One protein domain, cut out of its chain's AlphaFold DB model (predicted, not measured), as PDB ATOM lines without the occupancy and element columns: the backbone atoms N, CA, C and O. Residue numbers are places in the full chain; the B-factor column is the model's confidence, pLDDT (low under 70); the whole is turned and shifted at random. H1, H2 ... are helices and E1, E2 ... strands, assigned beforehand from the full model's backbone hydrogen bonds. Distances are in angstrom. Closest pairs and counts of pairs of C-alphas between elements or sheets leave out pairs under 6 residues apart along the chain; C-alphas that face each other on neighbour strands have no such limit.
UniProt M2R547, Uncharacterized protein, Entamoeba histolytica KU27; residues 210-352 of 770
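This is residues 210 to 352 of the 770 residues of an uncharacterized protein of Entamoeba histolytica KU27 (UniProt M2R547). Three helices group at one end of the domain: H2 lies side by side with the long H5, and the end of H1, residues 236 to 240, packs on H5 at a steep tilt. At the other end sit the small hairpin E1 E2, helix H3 and short H4, joined to the helical end by the long loop of residues 256 to 287. The printed part has 143 residues, with five named helices and two named strands in the order H1 H2 E1 E2 H3 H4 H5. The strands form an antiparallel sheet, E1 - E2; the class is mostly helix, though under half of the residues are in named elements. The whole is compact, with a radius of gyration of the C-alphas of 15.3 A, and spans 48 by 35 by 27 A.

Before the first helix, residues 211 to 212 pair antiparallel with residues 222 to 223. H1, residues 225 to 240, touches H5, residues 334 to 352, through its residues 236 to 240 alone and residues 342 to 346 of H5 alone; the closest C-alphas are those of Arg 236 and Val 346, 6.5 A apart. They run the same way at a steep tilt of 66 degrees. H2, residues 248 to 255, touches H5, the closest C-alphas being those of Thr 250 and Arg 340, 5.9 A apart. They run the same way at a shallow tilt of 5 degrees. E1, residues 288 to 291, and E2, residues 298 to 300, form an antiparallel hairpin, their directions 138 degrees apart; N 289 and O 299 are 2.9 A apart and N 299 and O 290 2.8 A, both within hydrogen-bond range. The closest C-alphas of E1 and H3, residues 301 to 311, are those of Ile 289 and Ala 301, 6.9 A apart. H4, residues 325 to 328, touches no helix; it and H3 are only just apart, 8.1 A at the closest. Every O i to N i+4 pair is within hydrogen-bond range in H1, H3 and H5; in H2 2 of 4 are, and H4 is too short for such a pair.

H1 begins at C-alpha 225 at (-11.118, -3.253, -25.327) and is 23.0 A long. H2 is 10.0 A, E1 7.7 A, E2 7.1 A, H3 15.2 A and H4 4.9 A. H5 is 27.6 A long and ends at C-alpha 352 at (-2.043, 1.367, -51.048).

The two C-alphas farthest apart, those of Ser 259 and Asn 314, are 48.2 A apart. The printed part has no cut. The links from H2 to E1 and from H3 to H4 are long. The mean pLDDT of the printed part is 81.0; residues 216 to 218, 261, 313 to 321 and 329 to 333 are under 70.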
ATOM      1  N   ILE A 210     -14.857  -7.070 -22.053       79.06
ATOM      2  CA  ILE A 210     -16.010  -6.792 -22.931       79.06
ATOM      3  C   ILE A 210     -16.272  -7.924 -23.939       79.06
ATOM      4  O   ILE A 210     -17.128  -7.812 -24.811       79.06
ATOM      5  N   GLY A 211     -15.482  -8.995 -23.875       78.50
ATOM      6  CA  GLY A 211     -15.514 -10.102 -24.820       78.50
ATOM      7  C   GLY A 211     -14.307 -11.021 -24.654       78.50
ATOM      8  O   GLY A 211     -13.565 -10.933 -23.674       78.50
ATOM      9  N   THR A 212     -14.108 -11.911 -25.626       79.62
ATOM     10  CA  THR A 212     -13.063 -12.945 -25.596       79.62
ATOM     11  C   THR A 212     -12.088 -12.841 -26.770       79.62
ATOM     12  O   THR A 212     -12.410 -12.324 -27.844       79.62
ATOM     13  N   LEU A 213     -10.869 -13.356 -26.582       76.69
ATOM     14  CA  LEU A 213      -9.861 -13.448 -27.640       76.69
ATOM     15  C   LEU A 213     -10.213 -14.542 -28.666       76.69
ATOM     16  O   LEU A 213      -9.793 -15.690 -28.535       76.69
ATOM     17  N   LYS A 214     -10.892 -14.148 -29.752       71.44
ATOM     18  CA  LYS A 214     -11.292 -15.000 -30.901       71.44
ATOM     19  C   LYS A 214     -10.140 -15.677 -31.675       71.44
ATOM     20  O   LYS A 214     -10.359 -16.316 -32.696       71.44
ATOM     21  N   PHE A 215      -8.896 -15.538 -31.219       70.94
ATOM     22  CA  PHE A 215      -7.738 -16.192 -31.828       70.94
ATOM     23  C   PHE A 215      -7.665 -17.697 -31.514       70.94
ATOM     24  O   PHE A 215      -6.973 -18.414 -32.231       70.94
ATOM     25  N   ILE A 216      -8.299 -18.178 -30.430       67.69
ATOM     26  CA  ILE A 216      -8.042 -19.516 -29.854       67.69
ATOM     27  C   ILE A 216      -9.342 -20.161 -29.313       67.69
ATOM     28  O   ILE A 216      -9.489 -20.407 -28.119       67.69
ATOM     29  N   HIS A 217     -10.311 -20.456 -30.185       64.88
ATOM     30  CA  HIS A 217     -11.542 -21.178 -29.812       64.88
ATOM     31  C   HIS A 217     -11.250 -22.655 -29.443       64.88
ATOM     32  O   HIS A 217     -10.416 -23.276 -30.107       64.88
ATOM     33  N   PRO A 218     -11.897 -23.270 -28.426       64.75
ATOM     34  CA  PRO A 218     -13.009 -22.777 -27.598       64.75
ATOM     35  C   PRO A 218     -12.587 -22.042 -26.313       64.75
ATOM     36  O   PRO A 218     -13.389 -21.913 -25.389       64.75
ATOM     37  N   LEU A 219     -11.339 -21.572 -26.199       73.12
ATOM     38  CA  LEU A 219     -10.876 -20.911 -24.979       73.12
ATOM     39  C   LEU A 219     -11.484 -19.503 -24.880       73.12
ATOM     40  O   LEU A 219     -11.028 -18.558 -25.522       73.12
ATOM     41  N   GLN A 220     -12.512 -19.359 -24.041       78.00
ATOM     42  CA  GLN A 220     -13.195 -18.092 -23.760       78.00
ATOM     43  C   GLN A 220     -12.341 -17.160 -22.879       78.00
ATOM     44  O   GLN A 220     -12.709 -16.831 -21.753       78.00
ATOM     45  N   ILE A 221     -11.179 -16.754 -23.389       82.25
ATOM     46  CA  ILE A 221     -10.173 -15.965 -22.672       82.25
ATOM     47  C   ILE A 221     -10.625 -14.493 -22.615       82.25
ATOM     48  O   ILE A 221     -10.662 -13.853 -23.671       82.25
ATOM     49  N   PRO A 222     -11.003 -13.958 -21.434       84.94
ATOM     50  CA  PRO A 222     -11.688 -12.671 -21.310       84.94
ATOM     51  C   PRO A 222     -10.719 -11.488 -21.445       84.94
ATOM     52  O   PRO A 222      -9.672 -11.458 -20.803       84.94
ATOM     53  N   VAL A 223     -11.058 -10.484 -22.257       86.88
ATOM     54  CA  VAL A 223     -10.178  -9.340 -22.550       86.88
ATOM     55  C   VAL A 223     -10.939  -8.008 -22.581       86.88
ATOM     56  O   VAL A 223     -12.090  -7.940 -23.016       86.88
ATOM     57  N   CYS A 224     -10.302  -6.927 -22.122       88.12
ATOM     58  CA  CYS A 224     -10.832  -5.568 -22.260       88.12
ATOM     59  C   CYS A 224     -10.486  -4.956 -23.632       88.12
ATOM     60  O   CYS A 224      -9.544  -5.372 -24.315       88.12
ATOM     61  N   TYR A 225     -11.230  -3.918 -24.022       84.88
ATOM     62  CA  TYR A 225     -11.118  -3.253 -25.327       84.88
ATOM     63  C   TYR A 225      -9.695  -2.773 -25.655       84.88
ATOM     64  O   TYR A 225      -9.203  -2.955 -26.771       84.88
ATOM     65  N   THR A 226      -9.009  -2.194 -24.665       86.75
ATOM     66  CA  THR A 226      -7.643  -1.670 -24.797       86.75
ATOM     67  C   THR A 226      -6.648  -2.780 -25.130       86.75
ATOM     68  O   THR A 226      -5.880  -2.654 -26.086       86.75
ATOM     69  N   HIS A 227      -6.701  -3.905 -24.412       88.00
ATOM     70  CA  HIS A 227      -5.818  -5.037 -24.686       88.00
ATOM     71  C   HIS A 227      -6.147  -5.719 -26.011       88.00
ATOM     72  O   HIS A 227      -5.226  -5.998 -26.777       88.00
ATOM     73  N   GLN A 228      -7.426  -5.868 -26.366       86.38
ATOM     74  CA  GLN A 228      -7.820  -6.361 -27.688       86.38
ATOM     75  C   GLN A 228      -7.237  -5.489 -28.820       86.38
ATOM     76  O   GLN A 228      -6.607  -6.017 -29.738       86.38
ATOM     77  N   LYS A 229      -7.347  -4.153 -28.722       86.38
ATOM     78  CA  LYS A 229      -6.750  -3.202 -29.683       86.38
ATOM     79  C   LYS A 229      -5.231  -3.359 -29.815       86.38
ATOM     80  O   LYS A 229      -4.715  -3.370 -30.937       86.38
ATOM     81  N   ILE A 230      -4.508  -3.481 -28.700       88.25
ATOM     82  CA  ILE A 230      -3.043  -3.633 -28.719       88.25
ATOM     83  C   ILE A 230      -2.647  -4.991 -29.318       88.25
ATOM     84  O   ILE A 230      -1.752  -5.046 -30.161       88.25
ATOM     85  N   ILE A 231      -3.340  -6.073 -28.954       88.81
ATOM     86  CA  ILE A 231      -3.074  -7.429 -29.456       88.81
ATOM     87  C   ILE A 231      -3.321  -7.510 -30.972       88.81
ATOM     88  O   ILE A 231      -2.468  -8.031 -31.687       88.81
ATOM     89  N   THR A 232      -4.396  -6.910 -31.501       88.62
ATOM     90  CA  THR A 232      -4.619  -6.815 -32.958       88.62
ATOM     91  C   THR A 232      -3.537  -5.983 -33.659       88.62
ATOM     92  O   THR A 232      -3.051  -6.374 -34.722       88.62
ATOM     93  N   LYS A 233      -3.081  -4.866 -33.068       90.56
ATOM     94  CA  LYS A 233      -1.956  -4.078 -33.615       90.56
ATOM     95  C   LYS A 233      -0.659  -4.898 -33.672       90.56
ATOM     96  O   LYS A 233       0.089  -4.790 -34.645       90.56
ATOM     97  N   LEU A 234      -0.404  -5.729 -32.660       91.50
ATOM     98  CA  LEU A 234       0.757  -6.618 -32.605       91.50
ATOM     99  C   LEU A 234       0.643  -7.799 -33.577       91.50
ATOM    100  O   LEU A 234       1.646  -8.138 -34.198       91.50
ATOM    101  N   LEU A 235      -0.553  -8.356 -33.799       91.50
ATOM    102  CA  LEU A 235      -0.796  -9.336 -34.866       91.50
ATOM    103  C   LEU A 235      -0.460  -8.750 -36.242       91.50
ATOM    104  O   LEU A 235       0.312  -9.349 -36.985       91.50
ATOM    105  N   ARG A 236      -0.974  -7.556 -36.571       92.62
ATOM    106  CA  ARG A 236      -0.678  -6.886 -37.854       92.62
ATOM    107  C   ARG A 236       0.824  -6.683 -38.065       92.62
ATOM    108  O   ARG A 236       1.310  -6.870 -39.177       92.62
ATOM    109  N   LYS A 237       1.570  -6.370 -36.997       92.25
ATOM    110  CA  LYS A 237       3.036  -6.331 -37.049       92.25
ATOM    111  C   LYS A 237       3.651  -7.726 -37.223       92.25
ATOM    112  O   LYS A 237       4.505  -7.883 -38.078       92.25
ATOM    113  N   ALA A 238       3.215  -8.736 -36.473       90.88
ATOM    114  CA  ALA A 238       3.737 -10.100 -36.591       90.88
ATOM    115  C   ALA A 238       3.485 -10.720 -37.982       90.88
ATOM    116  O   ALA A 238       4.281 -11.540 -38.433       90.88
ATOM    117  N   LEU A 239       2.422 -10.302 -38.677       91.62
ATOM    118  CA  LEU A 239       2.214 -10.591 -40.097       91.62
ATOM    119  C   LEU A 239       3.272  -9.886 -40.960       91.62
ATOM    120  O   LEU A 239       3.997 -10.567 -41.675       91.62
ATOM    121  N   LEU A 240       3.428  -8.561 -40.856       90.06
ATOM    122  CA  LEU A 240       4.438  -7.809 -41.625       90.06
ATOM    123  C   LEU A 240       5.887  -8.269 -41.370       90.06
ATOM    124  O   LEU A 240       6.690  -8.265 -42.294       90.06
ATOM    125  N   ASP A 241       6.206  -8.716 -40.154       90.50
ATOM    126  CA  ASP A 241       7.519  -9.255 -39.779       90.50
ATOM    127  C   ASP A 241       7.716 -10.739 -40.222       90.50
ATOM    128  O   ASP A 241       8.738 -11.342 -39.893       90.50
ATOM    129  N   HIS A 242       6.741 -11.355 -40.915       91.00
ATOM    130  CA  HIS A 242       6.703 -12.773 -41.354       91.00
ATOM    131  C   HIS A 242       6.811 -13.796 -40.201       91.00
ATOM    132  O   HIS A 242       7.380 -14.881 -40.332       91.00
ATOM    133  N   GLN A 243       6.264 -13.463 -39.030       90.44
ATOM    134  CA  GLN A 243       6.426 -14.241 -37.795       90.44
ATOM    135  C   GLN A 243       5.280 -15.226 -37.512       90.44
ATOM    136  O   GLN A 243       5.365 -15.948 -36.521       90.44
ATOM    137  N   ILE A 244       4.246 -15.301 -38.353       90.50
ATOM    138  CA  ILE A 244       3.077 -16.180 -38.164       90.50
ATOM    139  C   ILE A 244       3.007 -17.227 -39.280       90.50
ATOM    140  O   ILE A 244       3.248 -16.925 -40.444       90.50
ATOM    141  N   VAL A 245       2.665 -18.467 -38.941       89.25
ATOM    142  CA  VAL A 245       2.400 -19.521 -39.929       89.25
ATOM    143  C   VAL A 245       0.941 -19.421 -40.392       89.25
ATOM    144  O   VAL A 245       0.018 -19.561 -39.582       89.25
ATOM    145  N   LEU A 246       0.749 -19.190 -41.692       88.69
ATOM    146  CA  LEU A 246      -0.547 -19.096 -42.377       88.69
ATOM    147  C   LEU A 246      -0.877 -20.417 -43.098       88.69
ATOM    148  O   LEU A 246       0.046 -21.100 -43.551       88.69
ATOM    149  N   SER A 247      -2.159 -20.776 -43.261       86.00
ATOM    150  CA  SER A 247      -2.536 -21.926 -44.108       86.00
ATOM    151  C   SER A 247      -2.293 -21.653 -45.598       86.00
ATOM    152  O   SER A 247      -2.187 -20.497 -46.009       86.00
ATOM    153  N   THR A 248      -2.253 -22.699 -46.432       83.62
ATOM    154  CA  THR A 248      -2.126 -22.589 -47.900       83.62
ATOM    155  C   THR A 248      -3.119 -21.574 -48.474       83.62
ATOM    156  O   THR A 248      -2.695 -20.567 -49.034       83.62
ATOM    157  N   SER A 249      -4.409 -21.731 -48.146       84.88
ATOM    158  CA  SER A 249      -5.488 -20.829 -48.577       84.88
ATOM    159  C   SER A 249      -5.337 -19.368 -48.142       84.88
ATOM    160  O   SER A 249      -5.928 -18.487 -48.754       84.88
ATOM    161  N   THR A 250      -4.558 -19.088 -47.093       87.00
ATOM    162  CA  THR A 250      -4.309 -17.723 -46.598       87.00
ATOM    163  C   THR A 250      -3.015 -17.141 -47.182       87.00
ATOM    164  O   THR A 250      -2.941 -15.937 -47.418       87.00
ATOM    165  N   ASN A 251      -2.022 -17.982 -47.502       84.81
ATOM    166  CA  ASN A 251      -0.858 -17.586 -48.308       84.81
ATOM    167  C   ASN A 251      -1.263 -17.272 -49.762       84.81
ATOM    168  O   ASN A 251      -0.758 -16.320 -50.348       84.81
ATOM    169  N   GLU A 252      -2.219 -18.010 -50.333       85.00
ATOM    170  CA  GLU A 252      -2.785 -17.747 -51.667       85.00
ATOM    171  C   GLU A 252      -3.339 -16.313 -51.788       85.00
ATOM    172  O   GLU A 252      -3.103 -15.642 -52.793       85.00
ATOM    173  N   MET A 253      -3.956 -15.776 -50.725       83.19
ATOM    174  CA  MET A 253      -4.497 -14.402 -50.689       83.19
ATOM    175  C   MET A 253      -3.429 -13.301 -50.827       83.19
ATOM    176  O   MET A 253      -3.778 -12.145 -51.098       83.19
ATOM    177  N   ILE A 254      -2.152 -13.643 -50.624       85.38
ATOM    178  CA  ILE A 254      -0.984 -12.758 -50.760       85.38
ATOM    179  C   ILE A 254       0.010 -13.235 -51.830       85.38
ATOM    180  O   ILE A 254       0.997 -12.547 -52.079       85.38
ATOM    181  N   ALA A 255      -0.255 -14.343 -52.529       78.38
ATOM    182  CA  ALA A 255       0.623 -14.855 -53.586       78.38
ATOM    183  C   ALA A 255       0.809 -13.844 -54.735       78.38
ATOM    184  O   ALA A 255       1.906 -13.709 -55.273       78.38
ATOM    185  N   SER A 256      -0.225 -13.050 -55.032       75.75
ATOM    186  CA  SER A 256      -0.175 -11.931 -55.986       75.75
ATOM    187  C   SER A 256       0.744 -10.774 -55.565       75.75
ATOM    188  O   SER A 256       1.071  -9.933 -56.396       75.75
ATOM    189  N   CYS A 257       1.193 -10.724 -54.306       80.56
ATOM    190  CA  CYS A 257       2.185  -9.752 -53.833       80.56
ATOM    191  C   CYS A 257       3.630 -10.214 -54.094       80.56
ATOM    192  O   CYS A 257       4.540  -9.387 -54.078       80.56
ATOM    193  N   SER A 258       3.869 -11.506 -54.354       73.81
ATOM    194  CA  SER A 258       5.222 -12.058 -54.547       73.81
ATOM    195  C   SER A 258       5.894 -11.621 -55.850       73.81
ATOM    196  O   SER A 258       7.118 -11.611 -55.920       73.81
ATOM    197  N   SER A 259       5.125 -11.198 -56.857       70.50
ATOM    198  CA  SER A 259       5.650 -10.569 -58.079       70.50
ATOM    199  C   SER A 259       6.138  -9.128 -57.861       70.50
ATOM    200  O   SER A 259       6.816  -8.572 -58.722       70.50
ATOM    201  N   ILE A 260       5.821  -8.513 -56.715       76.31
ATOM    202  CA  ILE A 260       6.127  -7.114 -56.415       76.31
ATOM    203  C   ILE A 260       7.251  -7.060 -55.373       76.31
ATOM    204  O   ILE A 260       7.002  -7.057 -54.171       76.31
ATOM    205  N   HIS A 261       8.501  -6.974 -55.842       67.75
ATOM    206  CA  HIS A 261       9.732  -7.057 -55.029       67.75
ATOM    207  C   HIS A 261       9.756  -6.143 -53.779       67.75
ATOM    208  O   HIS A 261      10.409  -6.461 -52.787       67.75
ATOM    209  N   PHE A 262       9.061  -5.001 -53.806       72.19
ATOM    210  CA  PHE A 262       9.031  -4.034 -52.700       72.19
ATOM    211  C   PHE A 262       7.794  -4.152 -51.792       72.19
ATOM    212  O   PHE A 262       7.616  -3.332 -50.889       72.19
ATOM    213  N   HIS A 263       6.922  -5.142 -52.002       84.06
ATOM    214  CA  HIS A 263       5.759  -5.344 -51.137       84.06
ATOM    215  C   HIS A 263       6.162  -6.023 -49.817       84.06
ATOM    216  O   HIS A 263       6.838  -7.053 -49.860       84.06
ATOM    217  N   PRO A 264       5.735  -5.515 -48.641       83.31
ATOM    218  CA  PRO A 264       6.075  -6.107 -47.342       83.31
ATOM    219  C   PRO A 264       5.653  -7.573 -47.148       83.31
ATOM    220  O   PRO A 264       6.209  -8.253 -46.292       83.31
ATOM    221  N   LEU A 265       4.676  -8.067 -47.918       88.25
ATOM    222  CA  LEU A 265       4.230  -9.467 -47.904       88.25
ATOM    223  C   LEU A 265       4.743 -10.273 -49.114       88.25
ATOM    224  O   LEU A 265       4.320 -11.411 -49.310       88.25
ATOM    225  N   SER A 266       5.647  -9.715 -49.930       83.50
ATOM    226  CA  SER A 266       6.321 -10.480 -50.985       83.50
ATOM    227  C   SER A 266       7.178 -11.598 -50.380       83.50
ATOM    228  O   SER A 266       7.760 -11.440 -49.306       83.50
ATOM    229  N   ASN A 267       7.250 -12.745 -51.063       79.19
ATOM    230  CA  ASN A 267       8.056 -13.902 -50.649       79.19
ATOM    231  C   ASN A 267       7.748 -14.442 -49.234       79.19
ATOM    232  O   ASN A 267       8.612 -15.056 -48.607       79.19
ATOM    233  N   TYR A 268       6.520 -14.243 -48.735       87.94
ATOM    234  CA  TYR A 268       6.085 -14.702 -47.412       87.94
ATOM    235  C   TYR A 268       6.286 -16.215 -47.241       87.94
ATOM    236  O   TYR A 268       5.568 -17.021 -47.835       87.94
ATOM    237  N   LYS A 269       7.271 -16.623 -46.430       80.31
ATOM    238  CA  LYS A 269       7.658 -18.040 -46.299       80.31
ATOM    239  C   LYS A 269       7.995 -18.431 -44.864       80.31
ATOM    240  O   LYS A 269       9.125 -18.789 -44.531       80.31
ATOM    241  N   LYS A 270       6.982 -18.401 -43.996       83.25
ATOM    242  CA  LYS A 270       7.107 -18.814 -42.595       83.25
ATOM    243  C   LYS A 270       6.771 -20.302 -42.410       83.25
ATOM    244  O   LYS A 270       5.610 -20.683 -42.308       83.25
ATOM    245  N   ILE A 271       7.809 -21.138 -42.344       80.44
ATOM    246  CA  ILE A 271       7.712 -22.592 -42.115       80.44
ATOM    247  C   ILE A 271       7.843 -22.919 -40.611       80.44
ATOM    248  O   ILE A 271       8.502 -22.195 -39.854       80.44
ATOM    249  N   GLY A 272       7.227 -24.027 -40.184       84.56
ATOM    250  CA  GLY A 272       7.369 -24.606 -38.845       84.56
ATOM    251  C   GLY A 272       6.370 -24.040 -37.837       84.56
ATOM    252  O   GLY A 272       5.168 -24.254 -37.967       84.56
ATOM    253  N   ASN A 273       6.880 -23.336 -36.825       88.19
ATOM    254  CA  ASN A 273       6.100 -22.745 -35.736       88.19
ATOM    255  C   ASN A 273       6.179 -21.211 -35.750       88.19
ATOM    256  O   ASN A 273       7.179 -20.645 -36.205       88.19
ATOM    257  N   ASP A 274       5.151 -20.543 -35.225       88.19
ATOM    258  CA  ASP A 274       5.093 -19.088 -35.048       88.19
ATOM    259  C   ASP A 274       6.329 -18.556 -34.285       88.19
ATOM    260  O   ASP A 274       6.811 -19.158 -33.327       88.19
ATOM    261  N   GLY A 275       6.827 -17.380 -34.670       85.94
ATOM    262  CA  GLY A 275       7.855 -16.626 -33.936       85.94
ATOM    263  C   GLY A 275       7.297 -15.738 -32.813       85.94
ATOM    264  O   GLY A 275       8.058 -15.084 -32.101       85.94
ATOM    265  N   ARG A 276       5.969 -15.686 -32.647       90.56
ATOM    266  CA  ARG A 276       5.259 -14.883 -31.636       90.56
ATOM    267  C   ARG A 276       4.187 -15.716 -30.949       90.56
ATOM    268  O   ARG A 276       3.627 -16.626 -31.540       90.56
ATOM    269  N   CYS A 277       3.866 -15.366 -29.704       88.88
ATOM    270  CA  CYS A 277       2.813 -16.049 -28.962       88.88
ATOM    271  C   CYS A 277       1.448 -15.909 -29.663       88.88
ATOM    272  O   CYS A 277       0.951 -14.792 -29.792       88.88
ATOM    273  N   ALA A 278       0.817 -17.033 -30.009       86.44
ATOM    274  CA  ALA A 278      -0.441 -17.100 -30.760       86.44
ATOM    275  C   ALA A 278      -1.657 -16.457 -30.055       86.44
ATOM    276  O   ALA A 278      -2.678 -16.231 -30.696       86.44
ATOM    277  N   LEU A 279      -1.561 -16.166 -28.747       85.88
ATOM    278  CA  LEU A 279      -2.611 -15.487 -27.974       85.88
ATOM    279  C   LEU A 279      -2.443 -13.958 -27.936       85.88
ATOM    280  O   LEU A 279      -3.429 -13.231 -27.984       85.88
ATOM    281  N   CYS A 280      -1.208 -13.468 -27.780       87.44
ATOM    282  CA  CYS A 280      -0.938 -12.061 -27.440       87.44
ATOM    283  C   CYS A 280      -0.002 -11.330 -28.418       87.44
ATOM    284  O   CYS A 280       0.302 -10.156 -28.215       87.44
ATOM    285  N   PHE A 281       0.520 -12.037 -29.424       89.56
ATOM    286  CA  PHE A 281       1.415 -11.561 -30.489       89.56
ATOM    287  C   PHE A 281       2.660 -10.778 -30.033       89.56
ATOM    288  O   PHE A 281       3.317 -10.110 -30.826       89.56
ATOM    289  N   GLY A 282       3.041 -10.925 -28.759       85.81
ATOM    290  CA  GLY A 282       4.186 -10.250 -28.147       85.81
ATOM    291  C   GLY A 282       3.834  -9.198 -27.093       85.81
ATOM    292  O   GLY A 282       4.764  -8.601 -26.571       85.81
ATOM    293  N   TYR A 283       2.558  -8.993 -26.735       87.94
ATOM    294  CA  TYR A 283       2.135  -7.990 -25.739       87.94
ATOM    295  C   TYR A 283       2.931  -8.079 -24.426       87.94
ATOM    296  O   TYR A 283       3.488  -7.087 -23.969       87.94
ATOM    297  N   ASN A 284       3.074  -9.288 -23.871       83.69
ATOM    298  CA  ASN A 284       3.820  -9.521 -22.628       83.69
ATOM    299  C   ASN A 284       5.355  -9.381 -22.781       83.69
ATOM    300  O   ASN A 284       6.075  -9.596 -21.810       83.69
ATOM    301  N   ASN A 285       5.867  -9.131 -23.995       77.50
ATOM    302  CA  ASN A 285       7.278  -9.092 -24.431       77.50
ATOM    303  C   ASN A 285       8.191 -10.288 -24.060       77.50
ATOM    304  O   ASN A 285       9.303 -10.389 -24.578       77.50
ATOM    305  N   LYS A 286       7.733 -11.244 -23.244       77.50
ATOM    306  CA  LYS A 286       8.439 -12.502 -22.960       77.50
ATOM    307  C   LYS A 286       8.539 -13.360 -24.226       77.50
ATOM    308  O   LYS A 286       7.579 -13.466 -24.996       77.50
ATOM    309  N   LYS A 287       9.692 -14.012 -24.422       76.69
ATOM    310  CA  LYS A 287       9.910 -14.973 -25.518       76.69
ATOM    311  C   LYS A 287       8.843 -16.087 -25.474       76.69
ATOM    312  O   LYS A 287       8.432 -16.484 -24.378       76.69
ATOM    313  N   PRO A 288       8.380 -16.606 -26.626       78.69
ATOM    314  CA  PRO A 288       7.628 -17.853 -26.640       78.69
ATOM    315  C   PRO A 288       8.543 -19.011 -26.218       78.69
ATOM    316  O   PRO A 288       9.697 -19.059 -26.638       78.69
ATOM    317  N   ILE A 289       8.034 -19.912 -25.373       82.50
ATOM    318  CA  ILE A 289       8.793 -21.053 -24.823       82.50
ATOM    319  C   ILE A 289       7.996 -22.368 -24.793       82.50
ATOM    320  O   ILE A 289       8.594 -23.429 -24.668       82.50
ATOM    321  N   TYR A 290       6.669 -22.322 -24.954       84.94
ATOM    322  CA  TYR A 290       5.830 -23.508 -25.150       84.94
ATOM    323  C   TYR A 290       5.497 -23.625 -26.640       84.94
ATOM    324  O   TYR A 290       4.970 -22.676 -27.224       84.94
ATOM    325  N   ILE A 291       5.823 -24.757 -27.264       87.06
ATOM    326  CA  ILE A 291       5.707 -24.986 -28.713       87.06
ATOM    327  C   ILE A 291       4.829 -26.215 -28.934       87.06
ATOM    328  O   ILE A 291       5.134 -27.284 -28.411       87.06
ATOM    329  N   CYS A 292       3.727 -26.077 -29.672       84.56
ATOM    330  CA  CYS A 292       2.770 -27.169 -29.842       84.56
ATOM    331  C   CYS A 292       3.312 -28.280 -30.761       84.56
ATOM    332  O   CYS A 292       3.596 -28.053 -31.931       84.56
ATOM    333  N   SER A 293       3.332 -29.523 -30.278       83.94
ATOM    334  CA  SER A 293       3.698 -30.721 -31.056       83.94
ATOM    335  C   SER A 293       2.611 -31.192 -32.047       83.94
ATOM    336  O   SER A 293       2.605 -32.340 -32.485       83.94
ATOM    337  N   SER A 294       1.617 -30.353 -32.365       84.50
ATOM    338  CA  SER A 294       0.480 -30.713 -33.239       84.50
ATOM    339  C   SER A 294      -0.131 -29.544 -34.033       84.50
ATOM    340  O   SER A 294      -1.107 -29.743 -34.751       84.50
ATOM    341  N   CYS A 295       0.406 -28.327 -33.918       84.50
ATOM    342  CA  CYS A 295       0.108 -27.193 -34.801       84.50
ATOM    343  C   CYS A 295       1.198 -26.124 -34.651       84.50
ATOM    344  O   CYS A 295       1.978 -26.181 -33.710       84.50
ATOM    345  N   SER A 296       1.213 -25.114 -35.521       86.50
ATOM    346  CA  SER A 296       2.230 -24.054 -35.532       86.50
ATOM    347  C   SER A 296       2.227 -23.097 -34.325       86.50
ATOM    348  O   SER A 296       3.104 -22.237 -34.225       86.50
ATOM    349  N   ASN A 297       1.251 -23.200 -33.415       87.88
ATOM    350  CA  ASN A 297       1.075 -22.248 -32.317       87.88
ATOM    351  C   ASN A 297       2.186 -22.357 -31.258       87.88
ATOM    352  O   ASN A 297       2.423 -23.431 -30.694       87.88
ATOM    353  N   VAL A 298       2.757 -21.209 -30.880       88.31
ATOM    354  CA  VAL A 298       3.643 -21.079 -29.710       88.31
ATOM    355  C   VAL A 298       3.056 -20.148 -28.650       88.31
ATOM    356  O   VAL A 298       2.239 -19.271 -28.947       88.31
ATOM    357  N   PHE A 299       3.489 -20.297 -27.398       87.69
ATOM    358  CA  PHE A 299       2.994 -19.528 -26.257       87.69
ATOM    359  C   PHE A 299       4.139 -19.042 -25.358       87.69
ATOM    360  O   PHE A 299       5.140 -19.730 -25.155       87.69
ATOM    361  N   CYS A 300       3.999 -17.825 -24.825       88.00
ATOM    362  CA  CYS A 300       4.866 -17.317 -23.757       88.00
ATOM    363  C   CYS A 300       4.304 -17.714 -22.381       88.00
ATOM    364  O   CYS A 300       3.113 -18.012 -22.273       88.00
ATOM    365  N   ALA A 301       5.146 -17.689 -21.343       84.69
ATOM    366  CA  ALA A 301       4.801 -18.178 -20.004       84.69
ATOM    367  C   ALA A 301       3.500 -17.586 -19.427       84.69
ATOM    368  O   ALA A 301       2.658 -18.339 -18.954       84.69
ATOM    369  N   GLU A 302       3.291 -16.267 -19.535       85.62
ATOM    370  CA  GLU A 302       2.058 -15.620 -19.051       85.62
ATOM    371  C   GLU A 302       0.812 -16.168 -19.749       85.62
ATOM    372  O   GLU A 302      -0.155 -16.543 -19.098       85.62
ATOM    373  N   CYS A 303       0.844 -16.273 -21.080       84.50
ATOM    374  CA  CYS A 303      -0.296 -16.772 -21.843       84.50
ATOM    375  C   CYS A 303      -0.578 -18.247 -21.549       84.50
ATOM    376  O   CYS A 303      -1.739 -18.642 -21.529       84.50
ATOM    377  N   GLN A 304       0.462 -19.053 -21.313       82.25
ATOM    378  CA  GLN A 304       0.287 -20.457 -20.946       82.25
ATOM    379  C   GLN A 304      -0.272 -20.615 -19.526       82.25
ATOM    380  O   GLN A 304      -1.115 -21.482 -19.307       82.25
ATOM    381  N   ARG A 305       0.139 -19.757 -18.585       81.88
ATOM    382  CA  ARG A 305      -0.434 -19.690 -17.235       81.88
ATOM    383  C   ARG A 305      -1.915 -19.300 -17.274       81.88
ATOM    384  O   ARG A 305      -2.733 -20.043 -16.749       81.88
ATOM    385  N   VAL A 306      -2.261 -18.228 -17.986       82.19
ATOM    386  CA  VAL A 306      -3.654 -17.778 -18.184       82.19
ATOM    387  C   VAL A 306      -4.521 -18.870 -18.820       82.19
ATOM    388  O   VAL A 306      -5.654 -19.084 -18.398       82.19
ATOM    389  N   ILE A 307      -3.997 -19.595 -19.815       79.88
ATOM    390  CA  ILE A 307      -4.696 -20.742 -20.409       79.88
ATOM    391  C   ILE A 307      -4.931 -21.830 -19.357       79.88
ATOM    392  O   ILE A 307      -6.069 -22.258 -19.199       79.88
ATOM    393  N   ALA A 308      -3.894 -22.231 -18.619       78.25
ATOM    394  CA  ALA A 308      -3.963 -23.288 -17.612       78.25
ATOM    395  C   ALA A 308      -4.917 -22.969 -16.445       78.25
ATOM    396  O   ALA A 308      -5.664 -23.849 -16.013       78.25
ATOM    397  N   GLU A 309      -4.929 -21.714 -15.983       78.25
ATOM    398  CA  GLU A 309      -5.878 -21.179 -14.998       78.25
ATOM    399  C   GLU A 309      -7.327 -21.302 -15.518       78.25
ATOM    400  O   GLU A 309      -8.197 -21.831 -14.825       78.25
ATOM    401  N   ILE A 310      -7.582 -20.900 -16.770       76.81
ATOM    402  CA  ILE A 310      -8.915 -20.938 -17.399       76.81
ATOM    403  C   ILE A 310      -9.383 -22.371 -17.702       76.81
ATOM    404  O   ILE A 310     -10.568 -22.668 -17.545       76.81
ATOM    405  N   THR A 311      -8.488 -23.278 -18.109       72.69
ATOM    406  CA  THR A 311      -8.821 -24.689 -18.378       72.69
ATOM    407  C   THR A 311      -8.779 -25.585 -17.138       72.69
ATOM    408  O   THR A 311      -9.082 -26.769 -17.258       72.69
ATOM    409  N   LYS A 312      -8.427 -25.052 -15.958       73.75
ATOM    410  CA  LYS A 312      -8.237 -25.804 -14.698       73.75
ATOM    411  C   LYS A 312      -7.272 -26.994 -14.838       73.75
ATOM    412  O   LYS A 312      -7.473 -28.050 -14.244       73.75
ATOM    413  N   THR A 313      -6.217 -26.832 -15.633       66.38
ATOM    414  CA  THR A 313      -5.217 -27.879 -15.910       66.38
ATOM    415  C   THR A 313      -3.881 -27.531 -15.267       66.38
ATOM    416  O   THR A 313      -3.336 -26.470 -15.561       66.38
ATOM    417  N   ASN A 314      -3.309 -28.431 -14.463       59.06
ATOM    418  CA  ASN A 314      -1.990 -28.212 -13.860       59.06
ATOM    419  C   ASN A 314      -0.906 -27.949 -14.919       59.06
ATOM    420  O   ASN A 314      -0.811 -28.650 -15.928       59.06
ATOM    421  N   ILE A 315      -0.060 -26.947 -14.659       57.94
ATOM    422  CA  ILE A 315       1.051 -26.567 -15.538       57.94
ATOM    423  C   ILE A 315       2.158 -27.618 -15.411       57.94
ATOM    424  O   ILE A 315       3.035 -27.522 -14.555       57.94
ATOM    425  N   GLN A 316       2.134 -28.624 -16.285       52.88
ATOM    426  CA  GLN A 316       3.301 -29.473 -16.498       52.88
ATOM    427  C   GLN A 316       4.454 -28.645 -17.090       52.88
ATOM    428  O   GLN A 316       4.240 -27.692 -17.849       52.88
ATOM    429  N   GLN A 317       5.688 -29.020 -16.745       56.78
ATOM    430  CA  GLN A 317       6.898 -28.471 -17.364       56.78
ATOM    431  C   GLN A 317       6.875 -28.683 -18.895       56.78
ATOM    432  O   GLN A 317       6.179 -29.586 -19.370       56.78
ATOM    433  N   PRO A 318       7.605 -27.873 -19.690       55.62
ATOM    434  CA  PRO A 318       7.654 -28.022 -21.145       55.62
ATOM    435  C   PRO A 318       8.294 -29.360 -21.554       55.62
ATOM    436  O   PRO A 318       9.505 -29.467 -21.726       55.62
ATOM    437  N   SER A 319       7.460 -30.386 -21.710       57.88
ATOM    438  CA  SER A 319       7.850 -31.698 -22.218       57.88
ATOM    439  C   SER A 319       8.024 -31.676 -23.739       57.88
ATOM    440  O   SER A 319       7.443 -30.849 -24.446       57.88
ATOM    441  N   THR A 320       8.767 -32.653 -24.263       54.59
ATOM    442  CA  THR A 320       8.993 -32.881 -25.704       54.59
ATOM    443  C   THR A 320       7.712 -33.098 -26.521       54.59
ATOM    444  O   THR A 320       7.756 -33.070 -27.749       54.59
ATOM    445  N   HIS A 321       6.567 -33.307 -25.862       62.09
ATOM    446  CA  HIS A 321       5.288 -33.654 -26.485       62.09
ATOM    447  C   HIS A 321       4.134 -32.728 -26.060       62.09
ATOM    448  O   HIS A 321       2.966 -33.108 -26.154       62.09
ATOM    449  N   TRP A 322       4.429 -31.500 -25.616       75.75
ATOM    450  CA  TRP A 322       3.394 -30.531 -25.242       75.75
ATOM    451  C   TRP A 322       2.435 -30.238 -26.413       75.75
ATOM    452  O   TRP A 322       2.863 -29.904 -27.519       75.75
ATOM    453  N   LYS A 323       1.121 -30.363 -26.188       77.31
ATOM    454  CA  LYS A 323       0.066 -30.011 -27.154       77.31
ATOM    455  C   LYS A 323      -0.749 -28.847 -26.607       77.31
ATOM    456  O   LYS A 323      -1.171 -28.877 -25.456       77.31
ATOM    457  N   CYS A 324      -1.011 -27.835 -27.433       78.69
ATOM    458  CA  CYS A 324      -1.855 -26.716 -27.016       78.69
ATOM    459  C   CYS A 324      -3.322 -27.147 -26.866       78.69
ATOM    460  O   CYS A 324      -3.791 -28.066 -27.549       78.69
ATOM    461  N   CYS A 325      -4.066 -26.463 -25.995       72.12
ATOM    462  CA  CYS A 325      -5.410 -26.886 -25.601       72.12
ATOM    463  C   CYS A 325      -6.390 -27.000 -26.783       72.12
ATOM    464  O   CYS A 325      -7.177 -27.935 -26.792       72.12
ATOM    465  N   VAL A 326      -6.283 -26.166 -27.829       73.12
ATOM    466  CA  VAL A 326      -7.126 -26.272 -29.046       73.12
ATOM    467  C   VAL A 326      -6.949 -27.610 -29.767       73.12
ATOM    468  O   VAL A 326      -7.927 -28.201 -30.225       73.12
ATOM    469  N   CYS A 327      -5.714 -28.115 -29.848       78.12
ATOM    470  CA  CYS A 327      -5.435 -29.436 -30.415       78.12
ATOM    471  C   CYS A 327      -5.986 -30.556 -29.523       78.12
ATOM    472  O   CYS A 327      -6.431 -31.577 -30.039       78.12
ATOM    473  N   CYS A 328      -5.985 -30.358 -28.202       73.31
ATOM    474  CA  CYS A 328      -6.521 -31.323 -27.243       73.31
ATOM    475  C   CYS A 328      -8.060 -31.372 -27.278       73.31
ATOM    476  O   CYS A 328      -8.635 -32.456 -27.262       73.31
ATOM    477  N   THR A 329      -8.733 -30.223 -27.397       67.81
ATOM    478  CA  THR A 329     -10.203 -30.112 -27.438       67.81
ATOM    479  C   THR A 329     -10.797 -30.232 -28.848       67.81
ATOM    480  O   THR A 329     -11.984 -29.969 -29.014       67.81
ATOM    481  N   LYS A 330      -9.993 -30.561 -29.873       67.56
ATOM    482  CA  LYS A 330     -10.398 -30.610 -31.298       67.56
ATOM    483  C   LYS A 330     -11.165 -29.350 -31.765       67.56
ATOM    484  O   LYS A 330     -12.169 -29.448 -32.463       67.56
ATOM    485  N   GLY A 331     -10.713 -28.165 -31.345       62.53
ATOM    486  CA  GLY A 331     -11.446 -26.906 -31.533       62.53
ATOM    487  C   GLY A 331     -11.611 -26.449 -32.992       62.53
ATOM    488  O   GLY A 331     -10.749 -26.686 -33.840       62.53
ATOM    489  N   ILE A 332     -12.712 -25.734 -33.265       61.50
ATOM    490  CA  ILE A 332     -12.979 -25.058 -34.547       61.50
ATOM    491  C   ILE A 332     -11.888 -24.011 -34.829       61.50
ATOM    492  O   ILE A 332     -11.462 -23.280 -33.933       61.50
ATOM    493  N   ARG A 333     -11.439 -23.914 -36.086       63.38
ATOM    494  CA  ARG A 333     -10.292 -23.087 -36.508       63.38
ATOM    495  C   ARG A 333     -10.603 -21.585 -36.664       63.38
ATOM    496  O   ARG A 333     -10.109 -20.975 -37.607       63.38
ATOM    497  N   GLU A 334     -11.325 -20.960 -35.725       72.06
ATOM    498  CA  GLU A 334     -11.621 -19.506 -35.764       72.06
ATOM    499  C   GLU A 334     -10.365 -18.638 -35.982       72.06
ATOM    500  O   GLU A 334     -10.422 -17.613 -36.664       72.06
ATOM    501  N   ARG A 335      -9.207 -19.092 -35.467       77.06
ATOM    502  CA  ARG A 335      -7.882 -18.489 -35.696       77.06
ATOM    503  C   ARG A 335      -7.633 -18.166 -37.167       77.06
ATOM    504  O   ARG A 335      -7.123 -17.092 -37.466       77.06
ATOM    505  N   GLU A 336      -7.967 -19.084 -38.071       79.12
ATOM    506  CA  GLU A 336      -7.675 -18.941 -39.497       79.12
ATOM    507  C   GLU A 336      -8.539 -17.847 -40.126       79.12
ATOM    508  O   GLU A 336      -8.031 -17.014 -40.867       79.12
ATOM    509  N   ASP A 337      -9.820 -17.764 -39.763       83.06
ATOM    510  CA  ASP A 337     -10.727 -16.738 -40.288       83.06
ATOM    511  C   ASP A 337     -10.469 -15.354 -39.684       83.06
ATOM    512  O   ASP A 337     -10.820 -14.337 -40.290       83.06
ATOM    513  N   VAL A 338      -9.842 -15.276 -38.508       84.81
ATOM    514  CA  VAL A 338      -9.282 -14.020 -37.988       84.81
ATOM    515  C   VAL A 338      -7.998 -13.652 -38.740       84.81
ATOM    516  O   VAL A 338      -7.868 -12.509 -39.176       84.81
ATOM    517  N   LEU A 339      -7.085 -14.604 -38.971       87.19
ATOM    518  CA  LEU A 339      -5.859 -14.365 -39.743       87.19
ATOM    519  C   LEU A 339      -6.158 -13.924 -41.181       87.19
ATOM    520  O   LEU A 339      -5.588 -12.933 -41.617       87.19
ATOM    521  N   ARG A 340      -7.092 -14.574 -41.886       88.06
ATOM    522  CA  ARG A 340      -7.554 -14.184 -43.232       88.06
ATOM    523  C   ARG A 340      -8.025 -12.730 -43.279       88.06
ATOM    524  O   ARG A 340      -7.548 -11.959 -44.107       88.06
ATOM    525  N   ARG A 341      -8.916 -12.334 -42.360       88.44
ATOM    526  CA  ARG A 341      -9.433 -10.954 -42.269       88.44
ATOM    527  C   ARG A 341      -8.321  -9.938 -42.017       88.44
ATOM    528  O   ARG A 341      -8.278  -8.900 -42.672       88.44
ATOM    529  N   GLU A 342      -7.395 -10.245 -41.117       89.50
ATOM    530  CA  GLU A 342      -6.274  -9.356 -40.807       89.50
ATOM    531  C   GLU A 342      -5.221  -9.309 -41.933       89.50
ATOM    532  O   GLU A 342      -4.668  -8.244 -42.209       89.50
ATOM    533  N   VAL A 343      -5.007 -10.412 -42.657       90.50
ATOM    534  CA  VAL A 343      -4.154 -10.474 -43.856       90.50
ATOM    535  C   VAL A 343      -4.718  -9.616 -44.991       90.50
ATOM    536  O   VAL A 343      -3.947  -8.867 -45.586       90.50
ATOM    537  N   ILE A 344      -6.033  -9.639 -45.254       89.50
ATOM    538  CA  ILE A 344      -6.690  -8.740 -46.229       89.50
ATOM    539  C   ILE A 344      -6.382  -7.271 -45.892       89.50
ATOM    540  O   ILE A 344      -5.840  -6.540 -46.724       89.50
ATOM    541  N   ILE A 345      -6.651  -6.864 -44.645       89.44
ATOM    542  CA  ILE A 345      -6.469  -5.482 -44.169       89.44
ATOM    543  C   ILE A 345      -5.001  -5.039 -44.280       89.44
ATOM    544  O   ILE A 345      -4.715  -3.931 -44.740       89.44
ATOM    545  N   VAL A 346      -4.055  -5.894 -43.875       90.75
ATOM    546  CA  VAL A 346      -2.615  -5.596 -43.955       90.75
ATOM    547  C   VAL A 346      -2.144  -5.530 -45.409       90.75
ATOM    548  O   VAL A 346      -1.421  -4.597 -45.760       90.75
ATOM    549  N   ARG A 347      -2.580  -6.463 -46.266       90.06
ATOM    550  CA  ARG A 347      -2.270  -6.500 -47.704       90.06
ATOM    551  C   ARG A 347      -2.706  -5.213 -48.397       90.06
ATOM    552  O   ARG A 347      -1.900  -4.595 -49.085       90.06
ATOM    553  N   GLU A 348      -3.949  -4.787 -48.197       87.81
ATOM    554  CA  GLU A 348      -4.513  -3.608 -48.868       87.81
ATOM    555  C   GLU A 348      -3.909  -2.299 -48.354       87.81
ATOM    556  O   GLU A 348      -3.559  -1.428 -49.154       87.81
ATOM    557  N   ALA A 349      -3.673  -2.183 -47.043       86.81
ATOM    558  CA  ALA A 349      -2.952  -1.045 -46.477       86.81
ATOM    559  C   ALA A 349      -1.495  -0.968 -46.979       86.81
ATOM    560  O   ALA A 349      -0.996   0.129 -47.246       86.81
ATOM    561  N   ALA A 350      -0.821  -2.113 -47.137       85.56
ATOM    562  CA  ALA A 350       0.531  -2.192 -47.681       85.56
ATOM    563  C   ALA A 350       0.565  -1.841 -49.178       85.56
ATOM    564  O   ALA A 350       1.345  -0.975 -49.569       85.56
ATOM    565  N   SER A 351      -0.318  -2.419 -49.998       84.88
ATOM    566  CA  SER A 351      -0.415  -2.114 -51.433       84.88
ATOM    567  C   SER A 351      -0.768  -0.648 -51.688       84.88
ATOM    568  O   SER A 351      -0.144  -0.010 -52.533       84.88
ATOM    569  N   LYS A 352      -1.696  -0.059 -50.919       84.38
ATOM    570  CA  LYS A 352      -2.043   1.367 -51.048       84.38
ATOM    571  C   LYS A 352      -0.854   2.282 -50.729       84.38
ATOM    572  O   LYS A 352      -0.639   3.258 -51.440       84.38
TER     573      LYS A 352